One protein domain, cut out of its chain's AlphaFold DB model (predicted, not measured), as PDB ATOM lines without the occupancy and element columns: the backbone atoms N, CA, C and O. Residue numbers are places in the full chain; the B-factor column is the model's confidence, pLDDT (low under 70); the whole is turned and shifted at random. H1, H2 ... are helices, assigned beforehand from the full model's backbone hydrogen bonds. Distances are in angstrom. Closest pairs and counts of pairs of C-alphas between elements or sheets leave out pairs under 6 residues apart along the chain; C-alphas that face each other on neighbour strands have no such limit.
ATOM      1  N   LYS A 369      51.309  10.115 -89.706       82.62
ATOM      2  CA  LYS A 369      51.856   8.796 -89.411       82.62
ATOM      3  C   LYS A 369      51.347   8.252 -88.073       82.62
ATOM      4  O   LYS A 369      50.979   7.085 -88.015       82.62
ATOM      5  N   PHE A 370      51.277   9.081 -87.031       83.50
ATOM      6  CA  PHE A 370      50.696   8.703 -85.747       83.50
ATOM      7  C   PHE A 370      49.244   8.249 -85.893       83.50
ATOM      8  O   PHE A 370      48.901   7.220 -85.323       83.50
ATOM      9  N   TYR A 371      48.403   8.950 -86.663       87.12
ATOM     10  CA  TYR A 371      47.021   8.502 -86.864       87.12
ATOM     11  C   TYR A 371      46.953   7.163 -87.599       87.12
ATOM     12  O   TYR A 371      46.241   6.271 -87.145       87.12
ATOM     13  N   VAL A 372      47.716   7.003 -88.685       87.62
ATOM     14  CA  VAL A 372      47.750   5.748 -89.456       87.62
ATOM     15  C   VAL A 372      48.179   4.577 -88.577       87.62
ATOM     16  O   VAL A 372      47.517   3.549 -88.597       87.62
ATOM     17  N   GLU A 373      49.238   4.733 -87.782       83.69
ATOM     18  CA  GLU A 373      49.763   3.657 -86.931       83.69
ATOM     19  C   GLU A 373      48.893   3.411 -85.689       83.69
ATOM     20  O   GLU A 373      48.662   2.269 -85.317       83.69
ATOM     21  N   THR A 374      48.383   4.464 -85.045       82.94
ATOM     22  CA  THR A 374      47.620   4.340 -83.786       82.94
ATOM     23  C   THR A 374      46.212   3.812 -84.010       82.94
ATOM     24  O   THR A 374      45.686   3.117 -83.142       82.94
ATOM     25  N   PHE A 375      45.587   4.174 -85.135       86.62
ATOM     26  CA  PHE A 375      44.255   3.706 -85.519       86.62
ATOM     27  C   PHE A 375      44.294   2.556 -86.527       86.62
ATOM     28  O   PHE A 375      43.236   2.014 -86.831       86.62
ATOM     29  N   GLU A 376      45.478   2.182 -87.020       85.69
ATOM     30  CA  GLU A 376      45.665   1.132 -88.031       85.69
ATOM     31  C   GLU A 376      44.760   1.357 -89.257       85.69
ATOM     32  O   GLU A 376      44.051   0.465 -89.723       85.69
ATOM     33  N   LEU A 377      44.741   2.597 -89.761       90.12
ATOM     34  CA  LEU A 377      43.819   3.014 -90.818       90.12
ATOM     35  C   LEU A 377      44.000   2.151 -92.078       90.12
ATOM     36  O   LEU A 377      45.058   2.176 -92.708       90.12
ATOM     37  N   ARG A 378      42.937   1.457 -92.507       89.62
ATOM     38  CA  ARG A 378      42.916   0.691 -93.771       89.62
ATOM     39  C   ARG A 378      42.770   1.592 -95.005       89.62
ATOM     40  O   ARG A 378      42.982   1.139 -96.127       89.62
ATOM     41  N   GLN A 379      42.390   2.857 -94.809       90.81
ATOM     42  CA  GLN A 379      42.194   3.847 -95.872       90.81
ATOM     43  C   GLN A 379      43.004   5.112 -95.560       90.81
ATOM     44  O   GLN A 379      42.750   5.796 -94.568       90.81
ATOM     45  N   TRP A 380      44.002   5.408 -96.394       89.31
ATOM     46  CA  TRP A 380      44.876   6.581 -96.287       89.31
ATOM     47  C   TRP A 380      45.583   6.852 -97.616       89.31
ATOM     48  O   TRP A 380      45.529   6.039 -98.531       89.31
ATOM     49  N   TYR A 381      46.269   7.993 -97.738       84.69
ATOM     50  CA  TYR A 381      46.682   8.558 -99.027       84.69
ATOM     51  C   TYR A 381      47.649   7.721 -99.896       84.69
ATOM     52  O   TYR A 381      47.962   8.152-101.002       84.69
ATOM     53  N   THR A 382      48.167   6.571 -99.442       85.06
ATOM     54  CA  THR A 382      48.925   5.626-100.299       85.06
ATOM     55  C   THR A 382      48.144   4.364-100.661       85.06
ATOM     56  O   THR A 382      48.654   3.531-101.405       85.06
ATOM     57  N   CYS A 383      46.949   4.176-100.111       88.25
ATOM     58  CA  CYS A 383      46.055   3.072-100.436       88.25
ATOM     59  C   CYS A 383      45.156   3.439-101.622       88.25
ATOM     60  O   CYS A 383      45.013   4.607-101.971       88.25
ATOM     61  N   ASN A 384      44.484   2.446-102.211       88.44
ATOM     62  CA  ASN A 384      43.502   2.705-103.269       88.44
ATOM     63  C   ASN A 384      42.320   3.528-102.749       88.44
ATOM     64  O   ASN A 384      41.891   4.457-103.416       88.44
ATOM     65  N   ARG A 385      41.818   3.255-101.540       90.31
ATOM     66  CA  ARG A 385      40.924   4.183-100.829       90.31
ATOM     67  C   ARG A 385      41.785   5.167-100.050       90.31
ATOM     68  O   ARG A 385      42.458   4.774 -99.098       90.31
ATOM     69  N   ILE A 386      41.805   6.419-100.498       91.25
ATOM     70  CA  ILE A 386      42.842   7.374-100.091       91.25
ATOM     71  C   ILE A 386      42.458   8.223 -98.872       91.25
ATOM     72  O   ILE A 386      43.319   8.886 -98.293       91.25
ATOM     73  N   CYS A 387      41.177   8.239 -98.501       92.44
ATOM     74  CA  CYS A 387      40.631   9.104 -97.463       92.44
ATOM     75  C   CYS A 387      39.921   8.271 -96.399       92.44
ATOM     76  O   CYS A 387      39.101   7.420 -96.719       92.44
ATOM     77  N   HIS A 388      40.197   8.538 -95.123       92.38
ATOM     78  CA  HIS A 388      39.486   7.892 -94.017       92.38
ATOM     79  C   HIS A 388      38.080   8.462 -93.802       92.38
ATOM     80  O   HIS A 388      37.235   7.814 -93.187       92.38
ATOM     81  N   ARG A 389      37.822   9.674 -94.301       91.50
ATOM     82  CA  ARG A 389      36.560  10.395 -94.095       91.50
ATOM     83  C   ARG A 389      35.546  10.203 -95.202       91.50
ATOM     84  O   ARG A 389      34.372  10.420 -94.954       91.50
ATOM     85  N   CYS A 390      35.955   9.818 -96.403       92.31
ATOM     86  CA  CYS A 390      35.037   9.711 -97.529       92.31
ATOM     87  C   CYS A 390      35.471   8.625 -98.512       92.31
ATOM     88  O   CYS A 390      36.547   8.045 -98.397       92.31
ATOM     89  N   ASN A 391      34.641   8.375 -99.520       89.62
ATOM     90  CA  ASN A 391      34.892   7.357-100.537       89.62
ATOM     91  C   ASN A 391      35.850   7.786-101.671       89.62
ATOM     92  O   ASN A 391      35.856   7.153-102.730       89.62
ATOM     93  N   ALA A 392      36.655   8.836-101.480       91.62
ATOM     94  CA  ALA A 392      37.674   9.225-102.451       91.62
ATOM     95  C   ALA A 392      38.713   8.105-102.628       91.62
ATOM     96  O   ALA A 392      39.291   7.587-101.667       91.62
ATOM     97  N   ALA A 393      38.961   7.730-103.882       90.50
ATOM     98  CA  ALA A 393      39.784   6.578-104.214       90.50
ATOM     99  C   ALA A 393      40.568   6.771-105.517       90.50
ATOM    100  O   ALA A 393      40.203   7.571-106.381       90.50
ATOM    101  N   ASN A 394      41.642   6.005-105.654       86.88
ATOM    102  CA  ASN A 394      42.243   5.661-106.926       86.88
ATOM    103  C   ASN A 394      41.543   4.403-107.449       86.88
ATOM    104  O   ASN A 394      41.586   3.357-106.796       86.88
ATOM    105  N   VAL A 395      40.846   4.518-108.578       82.25
ATOM    106  CA  VAL A 395      40.054   3.415-109.129       82.25
ATOM    107  C   VAL A 395      40.734   2.892-110.378       82.25
ATOM    108  O   VAL A 395      40.979   3.631-111.333       82.25
ATOM    109  N   GLU A 396      41.012   1.594-110.374       77.44
ATOM    110  CA  GLU A 396      41.581   0.893-111.517       77.44
ATOM    111  C   GLU A 396      40.730   1.147-112.773       77.44
ATOM    112  O   GLU A 396      39.499   1.106-112.723       77.44
ATOM    113  N   ASN A 397      41.380   1.488-113.888       74.00
ATOM    114  CA  ASN A 397      40.761   1.829-115.179       74.00
ATOM    115  C   ASN A 397      39.844   3.075-115.211       74.00
ATOM    116  O   ASN A 397      39.464   3.505-116.297       74.00
ATOM    117  N   LYS A 398      39.500   3.686-114.067       69.81
ATOM    118  CA  LYS A 398      38.720   4.943-113.993       69.81
ATOM    119  C   LYS A 398      39.551   6.150-113.551       69.81
ATOM    120  O   LYS A 398      39.065   7.277-113.591       69.81
ATOM    121  N   GLY A 399      40.800   5.917-113.153       74.81
ATOM    122  CA  GLY A 399      41.746   6.950-112.760       74.81
ATOM    123  C   GLY A 399      41.536   7.478-111.333       74.81
ATOM    124  O   GLY A 399      40.782   6.905-110.534       74.81
ATOM    125  N   PRO A 400      42.228   8.574-110.981       83.00
ATOM    126  CA  PRO A 400      42.205   9.135-109.638       83.00
ATOM    127  C   PRO A 400      40.913   9.928-109.404       83.00
ATOM    128  O   PRO A 400      40.872  11.138-109.645       83.00
ATOM    129  N   LEU A 401      39.855   9.284-108.892       85.38
ATOM    130  CA  LEU A 401      38.592   9.972-108.572       85.38
ATOM    131  C   LEU A 401      38.814  11.145-107.616       85.38
ATOM    132  O   LEU A 401      38.169  12.177-107.754       85.38
ATOM    133  N   PHE A 402      39.782  11.019-106.707       87.75
ATOM    134  CA  PHE A 402      40.176  12.068-105.765       87.75
ATOM    135  C   PHE A 402      40.657  13.380-106.407       87.75
ATOM    136  O   PHE A 402      40.824  14.373-105.707       87.75
ATOM    137  N   SER A 403      40.911  13.397-107.717       88.50
ATOM    138  CA  SER A 403      41.287  14.604-108.461       88.50
ATOM    139  C   SER A 403      40.091  15.480-108.861       88.50
ATOM    140  O   SER A 403      40.279  16.542-109.461       88.50
ATOM    141  N   ASN A 404      38.860  15.050-108.565       88.31
ATOM    142  CA  ASN A 404      37.638  15.804-108.839       88.31
ATOM    143  C   ASN A 404      37.330  16.770-107.686       88.31
ATOM    144  O   ASN A 404      36.356  16.598-106.953       88.31
ATOM    145  N   PHE A 405      38.183  17.780-107.517       90.81
ATOM    146  CA  PHE A 405      38.025  18.795-106.472       90.81
ATOM    147  C   PHE A 405      36.671  19.506-106.579       90.81
ATOM    148  O   PHE A 405      36.229  19.849-107.676       90.81
ATOM    149  N   GLY A 406      36.017  19.714-105.439       86.38
ATOM    150  CA  GLY A 406      34.669  20.280-105.342       86.38
ATOM    151  C   GLY A 406      33.560  19.231-105.438       86.38
ATOM    152  O   GLY A 406      32.392  19.554-105.241       86.38
ATOM    153  N   THR A 407      33.901  17.965-105.697       85.00
ATOM    154  CA  THR A 407      32.919  16.877-105.698       85.00
ATOM    155  C   THR A 407      32.502  16.536-104.272       85.00
ATOM    156  O   THR A 407      33.335  16.328-103.384       85.00
ATOM    157  N   ALA A 408      31.194  16.404-104.062       81.00
ATOM    158  CA  ALA A 408      30.633  15.876-102.828       81.00
ATOM    159  C   ALA A 408      30.844  14.352-102.756       81.00
ATOM    160  O   ALA A 408      29.959  13.564-103.089       81.00
ATOM    161  N   PHE A 409      32.039  13.924-102.341       86.25
ATOM    162  CA  PHE A 409      32.283  12.528-101.975       86.25
ATOM    163  C   PHE A 409      31.380  12.128-100.809       86.25
ATOM    164  O   PHE A 409      31.154  12.917 -99.887       86.25
ATOM    165  N   ARG A 410      30.892  10.881-100.830       87.62
ATOM    166  CA  ARG A 410      30.098  10.345 -99.724       87.62
ATOM    167  C   ARG A 410      30.991  10.292 -98.491       87.62
ATOM    168  O   ARG A 410      31.992   9.577 -98.492       87.62
ATOM    169  N   GLN A 411      30.616  11.056 -97.474       90.56
ATOM    170  CA  GLN A 411      31.302  11.069 -96.193       90.56
ATOM    171  C   GLN A 411      30.931   9.815 -95.395       90.56
ATOM    172  O   GLN A 411      29.780   9.370 -95.406       90.56
ATOM    173  N   ASN A 412      31.921   9.254 -94.719       88.38
ATOM    174  CA  ASN A 412      31.755   8.223 -93.716       88.38
ATOM    175  C   ASN A 412      31.264   8.915 -92.446       88.38
ATOM    176  O   ASN A 412      31.942   9.799 -91.914       88.38
ATOM    177  N   ASP A 413      30.107   8.503 -91.934       91.88
ATOM    178  CA  ASP A 413      29.782   8.809 -90.547       91.88
ATOM    179  C   ASP A 413      30.739   8.056 -89.600       91.88
ATOM    180  O   ASP A 413      31.552   7.223 -90.015       91.88
ATOM    181  N   THR A 414      30.673   8.360 -88.304       91.69
ATOM    182  CA  THR A 414      31.594   7.757 -87.328       91.69
ATOM    183  C   THR A 414      31.443   6.232 -87.245       91.69
ATOM    184  O   THR A 414      32.442   5.542 -87.046       91.69
ATOM    185  N   MET A 415      30.242   5.684 -87.456       90.06
ATOM    186  CA  MET A 415      30.020   4.236 -87.425       90.06
ATOM    187  C   MET A 415      30.535   3.557 -88.694       90.06
ATOM    188  O   MET A 415      31.205   2.533 -88.601       90.06
ATOM    189  N   ALA A 416      30.296   4.144 -89.867       90.31
ATOM    190  CA  ALA A 416      30.864   3.693 -91.131       90.31
ATOM    191  C   ALA A 416      32.398   3.728 -91.086       90.31
ATOM    192  O   ALA A 416      33.052   2.775 -91.497       90.31
ATOM    193  N   PHE A 417      32.987   4.777 -90.505       93.12
ATOM    194  CA  PHE A 417      34.429   4.843 -90.270       93.12
ATOM    195  C   PHE A 417      34.921   3.679 -89.393       93.12
ATOM    196  O   PHE A 417      35.856   2.978 -89.777       93.12
ATOM    197  N   ILE A 418      34.279   3.429 -88.248       89.69
ATOM    198  CA  ILE A 418      34.668   2.328 -87.351       89.69
ATOM    199  C   ILE A 418      34.537   0.966 -88.047       89.69
ATOM    200  O   ILE A 418      35.435   0.140 -87.924       89.69
ATOM    201  N   ASN A 419      33.460   0.743 -88.799       88.06
ATOM    202  CA  ASN A 419      33.170  -0.558 -89.400       88.06
ATOM    203  C   ASN A 419      33.966  -0.829 -90.690       88.06
ATOM    204  O   ASN A 419      34.322  -1.973 -90.961       88.06
ATOM    205  N   GLU A 420      34.232   0.197 -91.506       88.50
ATOM    206  CA  GLU A 420      34.787   0.029 -92.861       88.50
ATOM    207  C   GLU A 420      36.237   0.515 -93.017       88.50
ATOM    208  O   GLU A 420      36.914   0.159 -93.988       88.50
ATOM    209  N   VAL A 421      36.720   1.371 -92.112       90.69
ATOM    210  CA  VAL A 421      38.047   2.005 -92.221       90.69
ATOM    211  C   VAL A 421      39.024   1.474 -91.176       90.69
ATOM    212  O   VAL A 421      40.223   1.399 -91.452       90.69
ATOM    213  N   LEU A 422      38.535   1.099 -89.995       89.38
ATOM    214  CA  LEU A 422      39.360   0.569 -88.912       89.38
ATOM    215  C   LEU A 422      39.493  -0.961 -88.984       89.38
ATOM    216  O   LEU A 422      38.709  -1.622 -89.676       89.38
ATOM    217  N   PRO A 423      40.495  -1.555 -88.309       85.94
ATOM    218  CA  PRO A 423      40.537  -2.996 -88.118       85.94
ATOM    219  C   PRO A 423      39.454  -3.471 -87.150       85.94
ATOM    220  O   PRO A 423      38.937  -2.699 -86.346       85.94
ATOM    221  N   ASP A 424      39.193  -4.777 -87.168       81.12
ATOM    222  CA  ASP A 424      38.190  -5.445 -86.329       81.12
ATOM    223  C   ASP A 424      38.453  -5.223 -84.826       81.12
ATOM    224  O   ASP A 424      37.537  -5.228 -84.006       81.12
ATOM    225  N   GLN A 425      39.716  -4.982 -84.457       80.94
ATOM    226  CA  GLN A 425      40.123  -4.572 -83.114       80.94
ATOM    227  C   GLN A 425      40.666  -3.134 -83.115       80.94
ATOM    228  O   GLN A 425      41.873  -2.941 -82.930       80.94
ATOM    229  N   PRO A 426      39.803  -2.108 -83.247       84.81
ATOM    230  CA  PRO A 426      40.247  -0.728 -83.399       84.81
ATOM    231  C   PRO A 426      40.990  -0.223 -82.158       84.81
ATOM    232  O   PRO A 426      40.892  -0.790 -81.060       84.81
ATOM    233  N   SER A 427      41.720   0.877 -82.337       86.94
ATOM    234  CA  SER A 427      42.382   1.603 -81.251       86.94
ATOM    235  C   SER A 427      41.409   1.930 -80.118       86.94
ATOM    236  O   SER A 427      40.324   2.439 -80.400       86.94
ATOM    237  N   PRO A 428      41.778   1.753 -78.834       87.56
ATOM    238  CA  PRO A 428      40.907   2.105 -77.712       87.56
ATOM    239  C   PRO A 428      40.415   3.554 -77.717       87.56
ATOM    240  O   PRO A 428      39.386   3.840 -77.118       87.56
ATOM    241  N   LEU A 429      41.127   4.463 -78.392       88.81
ATOM    242  CA  LEU A 429      40.757   5.876 -78.501       88.81
ATOM    243  C   LEU A 429      39.364   6.102 -79.111       88.81
ATOM    244  O   LEU A 429      38.746   7.119 -78.812       88.81
ATOM    245  N   VAL A 430      38.830   5.151 -79.888       90.50
ATOM    246  CA  VAL A 430      37.445   5.226 -80.396       90.50
ATOM    247  C   VAL A 430      36.390   5.133 -79.286       90.50
ATOM    248  O   VAL A 430      35.237   5.476 -79.507       90.50
ATOM    249  N   LEU A 431      36.777   4.682 -78.086       88.31
ATOM    250  CA  LEU A 431      35.907   4.567 -76.910       88.31
ATOM    251  C   LEU A 431      35.839   5.868 -76.087       88.31
ATOM    252  O   LEU A 431      35.230   5.890 -75.011       88.31
ATOM    253  N   LEU A 432      36.486   6.948 -76.540       89.62
ATOM    254  CA  LEU A 432      36.295   8.270 -75.948       89.62
ATOM    255  C   LEU A 432      34.840   8.702 -76.128       89.62
ATOM    256  O   LEU A 432      34.265   8.593 -77.210       89.62
ATOM    257  N   SER A 433      34.235   9.200 -75.057       87.00
ATOM    258  CA  SER A 433      32.860   9.695 -75.102       87.00
ATOM    259  C   SER A 433      32.764  10.862 -76.083       87.00
ATOM    260  O   SER A 433      33.502  11.838 -75.956       87.00
ATOM    261  N   GLY A 434      31.856  10.753 -77.053       87.38
ATOM    262  CA  GLY A 434      31.712  11.743 -78.122       87.38
ATOM    263  C   GLY A 434      32.774  11.646 -79.220       87.38
ATOM    264  O   GLY A 434      32.890  12.583 -80.006       87.38
ATOM    265  N   PHE A 435      33.535  10.543 -79.287       91.06
ATOM    266  CA  PHE A 435      34.467  10.296 -80.384       91.06
ATOM    267  C   PHE A 435      33.780  10.509 -81.735       91.06
ATOM    268  O   PHE A 435      32.683  10.006 -81.982       91.06
ATOM    269  N   HIS A 436      34.457  11.244 -82.611       90.50
ATOM    270  CA  HIS A 436      33.988  11.528 -83.956       90.50
ATOM    271  C   HIS A 436      35.144  11.377 -84.944       90.50
ATOM    272  O   HIS A 436      36.259  11.817 -84.662       90.50
ATOM    273  N   VAL A 437      34.888  10.826 -86.136       90.62
ATOM    274  CA  VAL A 437      35.924  10.614 -87.175       90.62
ATOM    275  C   VAL A 437      36.707  11.894 -87.517       90.62
ATOM    276  O   VAL A 437      37.898  11.854 -87.828       90.62
ATOM    277  N   ARG A 438      36.069  13.062 -87.389       89.19
ATOM    278  CA  ARG A 438      36.701  14.372 -87.630       89.19
ATOM    279  C   ARG A 438      37.790  14.741 -86.627       89.19
ATOM    280  O   ARG A 438      38.616  15.592 -86.936       89.19
ATOM    281  N   TRP A 439      37.849  14.088 -85.467       89.19
ATOM    282  CA  TRP A 439      38.943  14.294 -84.514       89.19
ATOM    283  C   TRP A 439      40.298  13.873 -85.099       89.19
ATOM    284  O   TRP A 439      41.332  14.361 -84.653       89.19
ATOM    285  N   LEU A 440      40.301  13.009 -86.123       89.94
ATOM    286  CA  LEU A 440      41.489  12.654 -86.890       89.94
ATOM    287  C   LEU A 440      41.691  13.705 -87.985       89.94
ATOM    288  O   LEU A 440      41.088  13.629 -89.066       89.94
ATOM    289  N   ARG A 441      42.505  14.717 -87.671       89.50
ATOM    290  CA  ARG A 441      42.783  15.865 -88.542       89.50
ATOM    291  C   ARG A 441      43.893  15.577 -89.539       89.50
ATOM    292  O   ARG A 441      44.884  14.908 -89.262       89.50
TER     293      ARG A 441
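AT A GLANCE: This is residues 369 to 441 of the 675 residues of the protein "Hypothetical protein" of Symbiodinium necroappetens (UniProt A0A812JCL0). Little regular structure is present: this is an elongated, mostly looped chain with three short helices, H1, H2 and H3, loosely grouped in one half and a long loop, residues 376 to 413, running out to the other end and folding back. Near that far end residues 394 to 395 pair antiparallel with residues 399 to 400. The printed part has 73 residues, 18 of them in named elements, in the order H1, H2, H3, with no named strand; the class is all helix. It is compact, with a radius of gyration of the C-alphas of 12.7 A, and spans 39 by 21 by 19 A.

IN THESE COORDINATES: H1, residues 369 to 375, begins at C-alpha (51.856, 8.796, -89.411) and is 9.9 A long. H2, residues 414 to 420, is 10.0 A long. H3, residues 428 to 431, ends at C-alpha (35.907, 4.567, -76.910).

HOW THE PARTS SIT: H1 and H3 are near each other, with 5 pairs of C-alphas within 10 A. H1 and H2 are apart. H2 and H3 are only just apart, at 8.0 A. In H1 and H2 every O i to N i+4 pair is within hydrogen-bond range; H3 is too short for such a pair.

THE WHOLE: The C-alphas of Asn 397 and Ser 433, the two farthest apart, are 41.6 A apart. The printed part has no cut. The link from H1 to H2 is long, 38 residues. Residue 398 is under pLDDT 70.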